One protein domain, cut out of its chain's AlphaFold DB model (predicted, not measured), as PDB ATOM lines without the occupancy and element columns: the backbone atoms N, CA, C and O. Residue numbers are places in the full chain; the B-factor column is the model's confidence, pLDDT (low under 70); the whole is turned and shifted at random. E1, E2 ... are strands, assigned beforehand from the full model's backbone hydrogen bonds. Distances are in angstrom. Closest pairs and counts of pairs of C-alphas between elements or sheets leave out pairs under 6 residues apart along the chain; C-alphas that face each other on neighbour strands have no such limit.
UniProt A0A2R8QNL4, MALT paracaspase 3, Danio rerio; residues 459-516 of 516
ATOM      1  N   PRO A 459      50.439 -34.486  37.050       86.39
ATOM      2  CA  PRO A 459      49.383 -35.106  36.270       86.39
ATOM      3  C   PRO A 459      49.974 -35.947  35.131       86.39
ATOM      4  O   PRO A 459      50.870 -35.511  34.406       86.39
ATOM      5  N   GLY A 460      49.463 -37.168  34.966       87.01
ATOM      6  CA  GLY A 460      49.861 -38.028  33.854       87.01
ATOM      7  C   GLY A 460      49.473 -37.419  32.507       87.01
ATOM      8  O   GLY A 460      48.495 -36.669  32.419       87.01
ATOM      9  N   ARG A 461      50.216 -37.774  31.448       90.68
ATOM     10  CA  ARG A 461      49.906 -37.345  30.074       90.68
ATOM     11  C   ARG A 461      48.433 -37.617  29.759       90.68
ATOM     12  O   ARG A 461      47.923 -38.696  30.069       90.68
ATOM     13  N   ARG A 462      47.765 -36.672  29.100       91.77
ATOM     14  CA  ARG A 462      46.372 -36.838  28.662       91.77
ATOM     15  C   ARG A 462      46.288 -36.742  27.151       91.77
ATOM     16  O   ARG A 462      46.871 -35.844  26.559       91.77
ATOM     17  N   THR A 463      45.534 -37.635  26.527       91.04
ATOM     18  CA  THR A 463      45.249 -37.567  25.091       91.04
ATOM     19  C   THR A 463      43.769 -37.289  24.904       91.04
ATOM     20  O   THR A 463      42.928 -38.125  25.227       91.04
ATOM     21  N   LEU A 464      43.454 -36.107  24.389       90.19
ATOM     22  CA  LEU A 464      42.103 -35.695  24.039       90.19
ATOM     23  C   LEU A 464      41.851 -36.043  22.573       90.19
ATOM     24  O   LEU A 464      42.641 -35.689  21.696       90.19
ATOM     25  N   ARG A 465      40.756 -36.756  22.301       88.47
ATOM     26  CA  ARG A 465      40.356 -37.154  20.947       88.47
ATOM     27  C   ARG A 465      39.064 -36.439  20.565       88.47
ATOM     28  O   ARG A 465      38.027 -36.649  21.184       88.47
ATOM     29  N   PHE A 466      39.125 -35.645  19.507       85.99
ATOM     30  CA  PHE A 466      37.995 -34.910  18.955       85.99
ATOM     31  C   PHE A 466      37.404 -35.714  17.796       85.99
ATOM     32  O   PHE A 466      37.853 -35.632  16.655       85.99
ATOM     33  N   HIS A 467      36.410 -36.548  18.104       80.36
ATOM     34  CA  HIS A 467      35.876 -37.550  17.174       80.36
ATOM     35  C   HIS A 467      35.348 -36.968  15.852       80.36
ATOM     36  O   HIS A 467      35.523 -37.598  14.815       80.36
ATOM     37  N   HIS A 468      34.756 -35.770  15.873       79.06
ATOM     38  CA  HIS A 468      34.172 -35.146  14.679       79.06
ATOM     39  C   HIS A 468      35.209 -34.602  13.689       79.06
ATOM     40  O   HIS A 468      34.957 -34.601  12.491       79.06
ATOM     41  N   SER A 469      36.375 -34.165  14.169       75.14
ATOM     42  CA  SER A 469      37.468 -33.664  13.323       75.14
ATOM     43  C   SER A 469      38.558 -34.713  13.077       75.14
ATOM     44  O   SER A 469      39.436 -34.522  12.235       75.14
ATOM     45  N   GLY A 470      38.533 -35.818  13.831       80.00
ATOM     46  CA  GLY A 470      39.611 -36.804  13.900       80.00
ATOM     47  C   GLY A 470      40.867 -36.284  14.607       80.00
ATOM     48  O   GLY A 470      41.886 -36.977  14.620       80.00
ATOM     49  N   VAL A 471      40.804 -35.085  15.199       85.73
ATOM     50  CA  VAL A 471      41.967 -34.435  15.800       85.73
ATOM     51  C   VAL A 471      42.331 -35.090  17.126       85.73
ATOM     52  O   VAL A 471      41.462 -35.434  17.931       85.73
ATOM     53  N   GLN A 472      43.627 -35.264  17.368       88.55
ATOM     54  CA  GLN A 472      44.146 -35.713  18.660       88.55
ATOM     55  C   GLN A 472      45.087 -34.668  19.240       88.55
ATOM     56  O   GLN A 472      46.026 -34.249  18.568       88.55
ATOM     57  N   VAL A 473      44.846 -34.285  20.491       90.38
ATOM     58  CA  VAL A 473      45.689 -33.359  21.249       90.38
ATOM     59  C   VAL A 473      46.286 -34.104  22.429       90.38
ATOM     60  O   VAL A 473      45.575 -34.721  23.219       90.38
ATOM     61  N   GLU A 474      47.603 -34.054  22.550       92.02
ATOM     62  CA  GLU A 474      48.341 -34.579  23.689       92.02
ATOM     63  C   GLU A 474      48.684 -33.437  24.643       92.02
ATOM     64  O   GLU A 474      49.313 -32.470  24.228       92.02
ATOM     65  N   LEU A 475      48.282 -33.555  25.907       93.36
ATOM     66  CA  LEU A 475      48.636 -32.637  26.983       93.36
ATOM     67  C   LEU A 475      49.734 -33.250  27.854       93.36
ATOM     68  O   LEU A 475      49.592 -34.375  28.351       93.36
ATOM     69  N   ASN A 476      50.798 -32.482  28.061       92.07
ATOM     70  CA  ASN A 476      51.920 -32.790  28.937       92.07
ATOM     71  C   ASN A 476      52.054 -31.706  30.009       92.07
ATOM     72  O   ASN A 476      51.676 -30.554  29.797       92.07
ATOM     73  N   PHE A 477      52.609 -32.081  31.156       90.84
ATOM     74  CA  PHE A 477      52.651 -31.242  32.348       90.84
ATOM     75  C   PHE A 477      54.080 -31.161  32.875       90.84
ATOM     76  O   PHE A 477      54.758 -32.184  32.972       90.84
ATOM     77  N   SER A 478      54.522 -29.958  33.232       88.66
ATOM     78  CA  SER A 478      55.812 -29.720  33.881       88.66
ATOM     79  C   SER A 478      55.631 -28.755  35.040       88.66
ATOM     80  O   SER A 478      54.999 -27.716  34.872       88.66
ATOM     81  N   ALA A 479      56.195 -29.061  36.205       87.24
ATOM     82  CA  ALA A 479      56.246 -28.098  37.302       87.24
ATOM     83  C   ALA A 479      57.378 -27.092  37.060       87.24
ATOM     84  O   ALA A 479      58.507 -27.493  36.785       87.24
ATOM     85  N   LEU A 480      57.065 -25.798  37.159       86.09
ATOM     86  CA  LEU A 480      58.067 -24.735  37.319       86.09
ATOM     87  C   LEU A 480      58.335 -24.470  38.801       86.09
ATOM     88  O   LEU A 480      59.479 -24.298  39.205       86.09
ATOM     89  N   PHE A 481      57.264 -24.481  39.593       89.99
ATOM     90  CA  PHE A 481      57.271 -24.435  41.051       89.99
ATOM     91  C   PHE A 481      56.327 -25.529  41.560       89.99
ATOM     92  O   PHE A 481      55.499 -26.042  40.806       89.99
ATOM     93  N   SER A 482      56.402 -25.877  42.842       89.19
ATOM     94  CA  SER A 482      55.563 -26.919  43.444       89.19
ATOM     95  C   SER A 482      54.059 -26.610  43.358       89.19
ATOM     96  O   SER A 482      53.259 -27.536  43.422       89.19
ATOM     97  N   ASN A 483      53.668 -25.343  43.165       89.85
ATOM     98  CA  ASN A 483      52.285 -24.923  42.904       89.85
ATOM     99  C   ASN A 483      52.078 -24.222  41.546       89.85
ATOM    100  O   ASN A 483      50.989 -23.715  41.296       89.85
ATOM    101  N   VAL A 484      53.080 -24.206  40.656       87.45
ATOM    102  CA  VAL A 484      52.961 -23.610  39.313       87.45
ATOM    103  C   VAL A 484      53.281 -24.659  38.260       87.45
ATOM    104  O   VAL A 484      54.425 -25.100  38.113       87.45
ATOM    105  N   LEU A 485      52.257 -25.031  37.498       86.53
ATOM    106  CA  LEU A 485      52.332 -26.045  36.456       86.53
ATOM    107  C   LEU A 485      52.247 -25.393  35.076       86.53
ATOM    108  O   LEU A 485      51.329 -24.626  34.798       86.53
ATOM    109  N   VAL A 486      53.166 -25.750  34.188       87.49
ATOM    110  CA  VAL A 486      53.067 -25.435  32.764       87.49
ATOM    111  C   VAL A 486      52.437 -26.614  32.050       87.49
ATOM    112  O   VAL A 486      52.895 -27.756  32.163       87.49
ATOM    113  N   VAL A 487      51.376 -26.320  31.304       89.88
ATOM    114  CA  VAL A 487      50.672 -27.284  30.466       89.88
ATOM    115  C   VAL A 487      51.067 -27.042  29.018       89.88
ATOM    116  O   VAL A 487      50.868 -25.954  28.482       89.88
ATOM    117  N   PHE A 488      51.616 -28.067  28.378       89.47
ATOM    118  CA  PHE A 488      51.942 -28.052  26.959       89.47
ATOM    119  C   PHE A 488      50.952 -28.922  26.213       89.47
ATOM    120  O   PHE A 488      50.656 -30.035  26.646       89.47
ATOM    121  N   GLY A 489      50.486 -28.448  25.064       90.08
ATOM    122  CA  GLY A 489      49.614 -29.219  24.201       90.08
ATOM    123  C   GLY A 489      50.208 -29.413  22.811       90.08
ATOM    124  O   GLY A 489      50.714 -28.474  22.204       90.08
ATOM    125  N   THR A 490      50.168 -30.638  22.299       89.22
ATOM    126  CA  THR A 490      50.680 -31.003  20.974       89.22
ATOM    127  C   THR A 490      49.569 -31.636  20.151       89.22
ATOM    128  O   THR A 490      49.008 -32.660  20.538       89.22
ATOM    129  N   VAL A 491      49.263 -31.060  18.990       87.24
ATOM    130  CA  VAL A 491      48.334 -31.659  18.024       87.24
ATOM    131  C   VAL A 491      49.057 -32.810  17.317       87.24
ATOM    132  O   VAL A 491      50.049 -32.597  16.627       87.24
ATOM    133  N   ARG A 492      48.609 -34.052  17.534       80.28
ATOM    134  CA  ARG A 492      49.254 -35.276  17.017       80.28
ATOM    135  C   ARG A 492      48.668 -35.767  15.702       80.28
ATOM    136  O   ARG A 492      49.389 -36.348  14.902       80.28
ATOM    137  N   ASN A 493      47.365 -35.591  15.511       71.44
ATOM    138  CA  ASN A 493      46.670 -36.048  14.315       71.44
ATOM    139  C   ASN A 493      45.764 -34.927  13.829       71.44
ATOM    140  O   ASN A 493      44.920 -34.464  14.590       71.44
ATOM    141  N   THR A 494      45.945 -34.506  12.589       65.44
ATOM    142  CA  THR A 494      44.959 -33.745  11.830       65.44
ATOM    143  C   THR A 494      44.419 -34.727  10.804       65.44
ATOM    144  O   THR A 494      45.172 -35.185   9.941       65.44
ATOM    145  N   SER A 495      43.145 -35.116  10.896       66.85
ATOM    146  CA  SER A 495      42.561 -35.863   9.777       66.85
ATOM    147  C   SER A 495      42.673 -35.011   8.506       66.85
ATOM    148  O   SER A 495      42.802 -33.791   8.594       66.85
ATOM    149  N   ALA A 496      42.558 -35.616   7.322       66.39
ATOM    150  CA  ALA A 496      42.524 -34.851   6.070       66.39
ATOM    151  C   ALA A 496      41.409 -33.774   6.039       66.39
ATOM    152  O   ALA A 496      41.435 -32.896   5.183       66.39
ATOM    153  N   MET A 497      40.439 -33.830   6.965       65.93
ATOM    154  CA  MET A 497      39.372 -32.837   7.118       65.93
ATOM    155  C   MET A 497      39.785 -31.602   7.937       65.93
ATOM    156  O   MET A 497      39.109 -30.580   7.862       65.93
ATOM    157  N   ALA A 498      40.855 -31.677   8.729       66.97
ATOM    158  CA  ALA A 498      41.331 -30.570   9.551       66.97
ATOM    159  C   ALA A 498      42.424 -29.796   8.798       66.97
ATOM    160  O   ALA A 498      43.570 -30.237   8.741       66.97
ATOM    161  N   GLN A 499      42.058 -28.662   8.194       69.61
ATOM    162  CA  GLN A 499      42.991 -27.815   7.435       69.61
ATOM    163  C   GLN A 499      43.868 -26.936   8.335       69.61
ATOM    164  O   GLN A 499      45.030 -26.707   8.014       69.61
ATOM    165  N   ASP A 500      43.314 -26.467   9.454       76.29
ATOM    166  CA  ASP A 500      43.999 -25.621  10.427       76.29
ATOM    167  C   ASP A 500      43.540 -26.004  11.841       76.29
ATOM    168  O   ASP A 500      42.364 -26.300  12.072       76.29
ATOM    169  N   CYS A 501      44.474 -26.080  12.783       77.39
ATOM    170  CA  CYS A 501      44.228 -26.506  14.158       77.39
ATOM    171  C   CYS A 501      44.995 -25.599  15.112       77.39
ATOM    172  O   CYS A 501      46.200 -25.751  15.299       77.39
ATOM    173  N   THR A 502      44.269 -24.698  15.766       83.37
ATOM    174  CA  THR A 502      44.806 -23.871  16.847       83.37
ATOM    175  C   THR A 502      44.429 -24.485  18.190       83.37
ATOM    176  O   THR A 502      43.262 -24.791  18.433       83.37
ATOM    177  N   LEU A 503      45.417 -24.667  19.065       83.50
ATOM    178  CA  LEU A 503      45.203 -25.107  20.438       83.50
ATOM    179  C   LEU A 503      45.374 -23.921  21.382       83.50
ATOM    180  O   LEU A 503      46.455 -23.342  21.453       83.50
ATOM    181  N   ILE A 504      44.318 -23.606  22.125       86.28
ATOM    182  CA  ILE A 504      44.324 -22.578  23.165       86.28
ATOM    183  C   ILE A 504      44.102 -23.292  24.497       86.28
ATOM    184  O   ILE A 504      43.157 -24.069  24.639       86.28
ATOM    185  N   LEU A 505      45.016 -23.084  25.444       83.34
ATOM    186  CA  LEU A 505      44.918 -23.607  26.803       83.34
ATOM    187  C   LEU A 505      44.656 -22.432  27.738       83.34
ATOM    188  O   LEU A 505      45.486 -21.533  27.841       83.34
ATOM    189  N   GLU A 506      43.515 -22.458  28.415       80.49
ATOM    190  CA  GLU A 506      43.117 -21.439  29.383       80.49
ATOM    191  C   GLU A 506      42.899 -22.103  30.741       80.49
ATOM    192  O   GLU A 506      42.320 -23.188  30.838       80.49
ATOM    193  N   SER A 507      43.395 -21.469  31.801       73.56
ATOM    194  CA  SER A 507      43.074 -21.852  33.172       73.56
ATOM    195  C   SER A 507      41.822 -21.099  33.612       73.56
ATOM    196  O   SER A 507      41.857 -19.873  33.713       73.56
ATOM    197  N   GLU A 508      40.738 -21.809  33.915       66.89
ATOM    198  CA  GLU A 508      39.582 -21.214  34.587       66.89
ATOM    199  C   GLU A 508      39.819 -21.224  36.110       66.89
ATOM    200  O   GLU A 508      39.855 -22.302  36.706       66.89
ATOM    201  N   PRO A 509      39.960 -20.065  36.780       57.61
ATOM    202  CA  PRO A 509      40.264 -20.010  38.216       57.61
ATOM    203  C   PRO A 509      39.120 -20.487  39.138       57.61
ATOM    204  O   PRO A 509      39.296 -20.535  40.350       57.61
ATOM    205  N   ASN A 510      37.945 -20.848  38.605       48.32
ATOM    206  CA  ASN A 510      36.701 -20.953  39.383       48.32
ATOM    207  C   ASN A 510      36.260 -22.362  39.811       48.32
ATOM    208  O   ASN A 510      35.152 -22.507  40.329       48.32
ATOM    209  N   TYR A 511      37.092 -23.393  39.683       44.30
ATOM    210  CA  TYR A 511      36.779 -24.690  40.288       44.30
ATOM    211  C   TYR A 511      37.707 -24.954  41.464       44.30
ATOM    212  O   TYR A 511      38.845 -25.378  41.292       44.30
ATOM    213  N   TYR A 512      37.177 -24.727  42.667       40.12
ATOM    214  CA  TYR A 512      37.654 -25.316  43.911       40.12
ATOM    215  C   TYR A 512      37.899 -26.818  43.694       40.12
ATOM    216  O   TYR A 512      36.985 -27.634  43.811       40.12
ATOM    217  N   CYS A 513      39.123 -27.200  43.340       36.35
ATOM    218  CA  CYS A 513      39.545 -28.591  43.340       36.35
ATOM    219  C   CYS A 513      39.884 -28.946  44.788       36.35
ATOM    220  O   CYS A 513      41.039 -29.004  45.196       36.35
ATOM    221  N   THR A 514      38.846 -29.142  45.598       27.54
ATOM    222  CA  THR A 514      38.942 -29.792  46.903       27.54
ATOM    223  C   THR A 514      39.230 -31.275  46.676       27.54
ATOM    224  O   THR A 514      38.352 -32.128  46.747       27.54
ATOM    225  N   THR A 515      40.461 -31.612  46.300       28.74
ATOM    226  CA  THR A 515      40.907 -33.009  46.209       28.74
ATOM    227  C   THR A 515      42.397 -33.120  46.552       28.74
ATOM    228  O   THR A 515      43.241 -33.123  45.668       28.74
ATOM    229  N   PHE A 516      42.626 -33.212  47.870       31.13
ATOM    230  CA  PHE A 516      43.730 -33.830  48.636       31.13
ATOM    231  C   PHE A 516      45.196 -33.441  48.377       31.13
ATOM    232  O   PHE A 516      45.763 -33.827  47.335       31.13
TER     233      PHE A 516
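What this domain is: This is residues 459 to 516 of the 516 residues of the protein "MALT paracaspase 3" of Danio rerio (UniProt A0A2R8QNL4). Picture a long, narrow ribbon: the hairpin of E2 and E3, with the short strand E1 side by side with residues 471 to 475 of E2. After E3 the chain folds back, and residues 500 to 507 run over one face of this ribbon; residues 508 to 516 then stick out as a free tail. The printed part has 58 residues, with no named helix and three named strands in one antiparallel sheet, order E1, E2, E3. The class is all strand, though under half of the residues, 26 of 58, are in named elements. The whole is loose, with a radius of gyration of the C-alphas of 14.0 A, and elongated, spanning 41 by 22 by 17 A.

Where its parts are: Find C-alpha 462 at (46.372, -36.838, 28.662); from there E1, residues 462 to 466, runs 13.0 A. E2 is residues 471 to 481 and covers 31.2 A, ending at C-alpha 481, (57.271, -24.435, 41.051). E3, residues 484 to 493, goes 28.6 A to C-alpha 493 at (46.670, -36.048, 14.315).

How they stand to each other: The strands form a meander, each the antiparallel neighbour of the one before. E1 and E2 are a hairpin with a tight link, at 151 degrees between directions; look at N 464 and O 473, 2.8 A apart. E2 and E3 are a second hairpin, also with a tight link, at 160 degrees; N 476 and O 488 are 2.8 A apart. E1 and E3 are the edge strands.

The domain as a whole: The farthest C-alphas, of Ala 496 and Phe 516, are 42.6 A apart. The printed part has no cut, and neither link is long. Residues 494 to 516 hold no named element. Look for pLDDT under 70 at residues 494 to 499 and 508 to 516; the latter stand free.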